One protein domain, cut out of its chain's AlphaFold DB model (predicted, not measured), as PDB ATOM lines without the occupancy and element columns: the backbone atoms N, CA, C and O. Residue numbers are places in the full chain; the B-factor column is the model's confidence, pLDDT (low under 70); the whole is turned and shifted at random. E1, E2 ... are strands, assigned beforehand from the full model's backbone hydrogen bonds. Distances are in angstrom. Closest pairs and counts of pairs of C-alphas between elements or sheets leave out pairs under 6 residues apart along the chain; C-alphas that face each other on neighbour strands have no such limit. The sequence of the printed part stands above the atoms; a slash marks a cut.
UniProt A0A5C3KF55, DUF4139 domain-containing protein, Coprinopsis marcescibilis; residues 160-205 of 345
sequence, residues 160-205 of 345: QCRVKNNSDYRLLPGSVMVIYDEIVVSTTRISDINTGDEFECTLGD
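This is residues 160 to 205 of the 345 residues of the protein "DUF4139 domain-containing protein" of Coprinopsis marcescibilis (UniProt A0A5C3KF55). Two pairs of strands, E1 with E4 and the hairpin E2 and E3, run lengthwise beside each other, with the links of residues 165 to 173 and 191 to 197 at one end. The printed part has 46 residues, 27 of them in four named strands in the order E1 E2 E3 E4, with no named helix; the class is all strand, and the strands make two antiparallel sheets, E1 - E4 and E2 - E3. The outline is elongated, 29 by 16 by 16 A, and only just compact, close to loose: the radius of gyration of the C-alphas is 11.0 A.

E1, residues 160 to 164, begins at C-alpha 160 (158.455, 150.943, 214.177) and is 13.3 A long. E2 is residues 174 to 180, 19.5 A; E3, residues 183 to 190, 19.9 A. E4, residues 198 to 204, 19.0 A, ends at C-alpha 204 (163.665, 150.065, 219.641).

E1 and E4 are antiparallel at 149 degrees, with N 161 and O 201 2.8 A apart, within hydrogen-bond range. The hairpin E2 and E3 is antiparallel at 154 degrees, with N 176 and O 188 2.8 A apart, within hydrogen-bond range. The closest C-alphas of E3 and E4, Val 185 and Gly 204, are 6.2 A apart. E1 is apart from E2 and E3.

The farthest C-alphas, Asp 168 and Asp 205, are 31.8 A apart. The printed part has no cut and no long link. Residue 181 is under pLDDT 70.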
ATOM      1  N   GLN A 160     158.174 150.355 215.481       85.69
ATOM      2  CA  GLN A 160     158.455 150.943 214.177       85.69
ATOM      3  C   GLN A 160     157.733 152.279 214.041       85.69
ATOM      4  O   GLN A 160     156.599 152.436 214.498       85.69
ATOM      5  N   CYS A 161     158.377 153.233 213.383       83.25
ATOM      6  CA  CYS A 161     157.747 154.460 212.932       83.25
ATOM      7  C   CYS A 161     157.805 154.551 211.413       83.25
ATOM      8  O   CYS A 161     158.698 154.001 210.768       83.25
ATOM      9  N   ARG A 162     156.833 155.262 210.850       86.50
ATOM     10  CA  ARG A 162     156.769 155.536 209.424       86.50
ATOM     11  C   ARG A 162     157.062 157.006 209.195       86.50
ATOM     12  O   ARG A 162     156.388 157.872 209.751       86.50
ATOM     13  N   VAL A 163     158.081 157.271 208.398       85.31
ATOM     14  CA  VAL A 163     158.587 158.607 208.105       85.31
ATOM     15  C   VAL A 163     158.235 158.938 206.667       85.31
ATOM     16  O   VAL A 163     158.548 158.178 205.757       85.31
ATOM     17  N   LYS A 164     157.580 160.080 206.460       87.88
ATOM     18  CA  LYS A 164     157.250 160.583 205.127       87.88
ATOM     19  C   LYS A 164     158.324 161.548 204.647       87.88
ATOM     20  O   LYS A 164     158.655 162.502 205.351       87.88
ATOM     21  N   ASN A 165     158.828 161.339 203.435       87.81
ATOM     22  CA  ASN A 165     159.714 162.290 202.783       87.81
ATOM     23  C   ASN A 165     158.905 163.495 202.274       87.81
ATOM     24  O   ASN A 165     158.387 163.486 201.159       87.81
ATOM     25  N   ASN A 166     158.799 164.537 203.097       85.62
ATOM     26  CA  ASN A 166     158.169 165.807 202.721       85.62
ATOM     27  C   ASN A 166     159.154 166.812 202.098       85.62
ATOM     28  O   ASN A 166     158.793 167.971 201.922       85.62
ATOM     29  N   SER A 167     160.394 166.407 201.808       82.62
ATOM     30  CA  SER A 167     161.361 167.295 201.160       82.62
ATOM     31  C   SER A 167     161.127 167.374 199.651       82.62
ATOM     32  O   SER A 167     160.591 166.447 199.040       82.62
ATOM     33  N   ASP A 168     161.618 168.443 199.027       87.69
ATOM     34  CA  ASP A 168     161.603 168.606 197.566       87.69
ATOM     35  C   ASP A 168     162.582 167.664 196.839       87.69
ATOM     36  O   ASP A 168     162.702 167.701 195.614       87.69
ATOM     37  N   TYR A 169     163.293 166.809 197.582       87.44
ATOM     38  CA  TYR A 169     164.342 165.944 197.066       87.44
ATOM     39  C   TYR A 169     164.042 164.464 197.312       87.44
ATOM     40  O   TYR A 169     163.416 164.059 198.291       87.44
ATOM     41  N   ARG A 170     164.553 163.629 196.408       87.62
ATOM     42  CA  ARG A 170     164.578 162.170 196.545       87.62
ATOM     43  C   ARG A 170     165.669 161.768 197.537       87.62
ATOM     44  O   ARG A 170     166.805 162.226 197.414       87.62
ATOM     45  N   LEU A 171     165.341 160.894 198.484       87.44
ATOM     46  CA  LEU A 171     166.325 160.325 199.403       87.44
ATOM     47  C   LEU A 171     166.943 159.094 198.746       87.44
ATOM     48  O   LEU A 171     166.246 158.125 198.445       87.44
ATOM     49  N   LEU A 172     168.249 159.147 198.504       90.94
ATOM     50  CA  LEU A 172     168.978 158.040 197.894       90.94
ATOM     51  C   LEU A 172     169.147 156.877 198.885       90.94
ATOM     52  O   LEU A 172     169.163 157.107 200.099       90.94
ATOM     53  N   PRO A 173     169.349 155.641 198.391       90.88
ATOM     54  CA  PRO A 173     169.635 154.500 199.246       90.88
ATOM     55  C   PRO A 173     170.829 154.773 200.157       90.88
ATOM     56  O   PRO A 173     171.910 155.145 199.693       90.88
ATOM     57  N   GLY A 174     170.652 154.556 201.454       86.44
ATOM     58  CA  GLY A 174     171.645 154.973 202.433       86.44
ATOM     59  C   GLY A 174     171.376 154.438 203.825       86.44
ATOM     60  O   GLY A 174     170.320 153.876 204.110       86.44
ATOM     61  N   SER A 175     172.371 154.588 204.695       84.38
ATOM     62  CA  SER A 175     172.222 154.261 206.111       84.38
ATOM     63  C   SER A 175     171.546 155.421 206.833       84.38
ATOM     64  O   SER A 175     171.946 156.569 206.658       84.38
ATOM     65  N   VAL A 176     170.565 155.111 207.671       83.81
ATOM     66  CA  VAL A 176     169.874 156.060 208.546       83.81
ATOM     67  C   VAL A 176     170.076 155.607 209.982       83.81
ATOM     68  O   VAL A 176     169.874 154.436 210.303       83.81
ATOM     69  N   MET A 177     170.491 156.531 210.841       82.88
ATOM     70  CA  MET A 177     170.581 156.307 212.281       82.88
ATOM     71  C   MET A 177     169.373 156.945 212.951       82.88
ATOM     72  O   MET A 177     169.030 158.088 212.651       82.88
ATOM     73  N   VAL A 178     168.748 156.214 213.865       80.50
ATOM     74  CA  VAL A 178     167.719 156.754 214.747       80.50
ATOM     75  C   VAL A 178     168.393 157.105 216.061       80.50
ATOM     76  O   VAL A 178     169.020 156.251 216.689       80.50
ATOM     77  N   ILE A 179     168.275 158.368 216.453       77.50
ATOM     78  CA  ILE A 179     168.851 158.907 217.683       77.50
ATOM     79  C   ILE A 179     167.696 159.341 218.582       77.50
ATOM     80  O   ILE A 179     166.834 160.104 218.148       77.50
ATOM     81  N   TYR A 180     167.686 158.854 219.818       74.75
ATOM     82  CA  TYR A 180     166.745 159.231 220.868       74.75
ATOM     83  C   TYR A 180     167.551 159.715 222.075       74.75
ATOM     84  O   TYR A 180     168.465 159.018 222.506       74.75
ATOM     85  N   ASP A 181     167.266 160.924 222.568       69.81
ATOM     86  CA  ASP A 181     168.022 161.577 223.651       69.81
ATOM     87  C   ASP A 181     169.549 161.519 223.464       69.81
ATOM     88  O   ASP A 181     170.299 161.132 224.355       69.81
ATOM     89  N   GLU A 182     170.014 161.883 222.262       73.38
ATOM     90  CA  GLU A 182     171.437 161.873 221.870       73.38
ATOM     91  C   GLU A 182     172.095 160.477 221.824       73.38
ATOM     92  O   GLU A 182     173.286 160.356 221.534       73.38
ATOM     93  N   ILE A 183     171.323 159.405 222.023       70.69
ATOM     94  CA  ILE A 183     171.784 158.017 221.958       70.69
ATOM     95  C   ILE A 183     171.273 157.370 220.669       70.69
ATOM     96  O   ILE A 183     170.088 157.433 220.347       70.69
ATOM     97  N   VAL A 184     172.159 156.711 219.918       80.12
ATOM     98  CA  VAL A 184     171.757 155.914 218.748       80.12
ATOM     99  C   VAL A 184     170.984 154.688 219.237       80.12
ATOM    100  O   VAL A 184     171.569 153.789 219.837       80.12
ATOM    101  N   VAL A 185     169.678 154.651 218.968       77.19
ATOM    102  CA  VAL A 185     168.797 153.529 219.335       77.19
ATOM    103  C   VAL A 185     168.706 152.484 218.234       77.19
ATOM    104  O   VAL A 185     168.538 151.301 218.511       77.19
ATOM    105  N   SER A 186     168.859 152.888 216.971       82.94
ATOM    106  CA  SER A 186     168.887 151.939 215.862       82.94
ATOM    107  C   SER A 186     169.655 152.473 214.661       82.94
ATOM    108  O   SER A 186     169.911 153.670 214.508       82.94
ATOM    109  N   THR A 187     170.037 151.559 213.775       85.38
ATOM    110  CA  THR A 187     170.564 151.886 212.452       85.38
ATOM    111  C   THR A 187     169.851 151.017 211.429       85.38
ATOM    112  O   THR A 187     169.821 149.797 211.556       85.38
ATOM    113  N   THR A 188     169.279 151.647 210.409       85.62
ATOM    114  CA  THR A 188     168.580 150.982 209.306       85.62
ATOM    115  C   THR A 188     169.153 151.429 207.964       85.62
ATOM    116  O   THR A 188     169.905 152.402 207.887       85.62
ATOM    117  N   ARG A 189     168.822 150.719 206.886       86.31
ATOM    118  CA  ARG A 189     169.112 151.154 205.517       86.31
ATOM    119  C   ARG A 189     167.811 151.458 204.808       86.31
ATOM    120  O   ARG A 189     166.954 150.587 204.693       86.31
ATOM    121  N   ILE A 190     167.696 152.675 204.300       89.19
ATOM    122  CA  ILE A 190     166.583 153.050 203.439       89.19
ATOM    123  C   ILE A 190     166.927 152.702 201.998       89.19
ATOM    124  O   ILE A 190     168.087 152.753 201.576       89.19
ATOM    125  N   SER A 191     165.898 152.313 201.255       92.06
ATOM    126  CA  SER A 191     165.980 152.242 199.803       92.06
ATOM    127  C   SER A 191     165.869 153.648 199.228       92.06
ATOM    128  O   SER A 191     165.924 154.648 199.937       92.06
ATOM    129  N   ASP A 192     165.733 153.718 197.922       92.06
ATOM    130  CA  ASP A 192     165.468 154.964 197.250       92.06
ATOM    131  C   ASP A 192     164.014 155.425 197.493       92.06
ATOM    132  O   ASP A 192     163.084 154.675 197.198       92.06
ATOM    133  N   ILE A 193     163.827 156.624 198.060       92.69
ATOM    134  CA  ILE A 193     162.522 157.158 198.492       92.69
ATOM    135  C   ILE A 193     162.210 158.452 197.732       92.69
ATOM    136  O   ILE A 193     162.936 159.444 197.858       92.69
ATOM    137  N   ASN A 194     161.113 158.485 196.969       93.44
ATOM    138  CA  ASN A 194     160.710 159.697 196.251       93.44
ATOM    139  C   ASN A 194     160.102 160.745 197.193       93.44
ATOM    140  O   ASN A 194     159.762 160.476 198.345       93.44
ATOM    141  N   THR A 195     159.942 161.966 196.688       92.62
ATOM    142  CA  THR A 195     159.156 163.002 197.363       92.62
ATOM    143  C   THR A 195     157.712 162.537 197.536       92.62
ATOM    144  O   THR A 195     157.060 162.123 196.578       92.62
ATOM    145  N   GLY A 196     157.207 162.621 198.763       91.19
ATOM    146  CA  GLY A 196     155.867 162.184 199.145       91.19
ATOM    147  C   GLY A 196     155.759 160.713 199.555       91.19
ATOM    148  O   GLY A 196     154.744 160.361 200.160       91.19
ATOM    149  N   ASP A 197     156.780 159.892 199.292       92.94
ATOM    150  CA  ASP A 197     156.818 158.490 199.716       92.94
ATOM    151  C   ASP A 197     157.174 158.361 201.206       92.94
ATOM    152  O   ASP A 197     157.638 159.302 201.860       92.94
ATOM    153  N   GLU A 198     156.943 157.170 201.753       90.19
ATOM    154  CA  GLU A 198     157.172 156.841 203.158       90.19
ATOM    155  C   GLU A 198     158.177 155.692 203.301       90.19
ATOM    156  O   GLU A 198     158.247 154.800 202.456       90.19
ATOM    157  N   PHE A 199     158.930 155.688 204.400       88.31
ATOM    158  CA  PHE A 199     159.820 154.595 204.791       88.31
ATOM    159  C   PHE A 199     159.671 154.268 206.276       88.31
ATOM    160  O   PHE A 199     159.179 155.082 207.057       88.31
ATOM    161  N   GLU A 200     160.080 153.063 206.667       87.62
ATOM    162  CA  GLU A 200     159.978 152.582 208.047       87.62
ATOM    163  C   GLU A 200     161.331 152.629 208.762       87.62
ATOM    164  O   GLU A 200     162.371 152.288 208.192       87.62
ATOM    165  N   CYS A 201     161.302 153.021 210.034       83.62
ATOM    166  CA  CYS A 201     162.457 153.024 210.925       83.62
ATOM    167  C   CYS A 201     162.119 152.278 212.212       83.62
ATOM    168  O   CYS A 201     161.053 152.479 212.794       83.62
ATOM    169  N   THR A 202     163.053 151.473 212.708       84.81
ATOM    170  CA  THR A 202     162.930 150.853 214.032       84.81
ATOM    171  C   THR A 202     163.342 151.861 215.104       84.81
ATOM    172  O   THR A 202     164.419 152.439 215.013       84.81
ATOM    173  N   LEU A 203     162.511 152.092 216.114       81.38
ATOM    174  CA  LEU A 203     162.800 152.970 217.255       81.38
ATOM    175  C   LEU A 203     163.407 152.218 218.452       81.38
ATOM    176  O   LEU A 203     163.983 152.856 219.326       81.38
ATOM    177  N   GLY A 204     163.292 150.886 218.483       78.94
ATOM    178  CA  GLY A 204     163.665 150.065 219.641       78.94
ATOM    179  C   GLY A 204     162.611 150.107 220.751       78.94
ATOM    180  O   GLY A 204     161.473 150.526 220.508       78.94
ATOM    181  N   ASP A 205     162.986 149.660 221.949       81.25
ATOM    182  CA  ASP A 205     162.227 149.802 223.193       81.25
ATOM    183  C   ASP A 205     162.836 150.893 224.094       81.25
ATOM    184  O   ASP A 205     164.041 151.147 224.077       81.25
TER     185      ASP A 205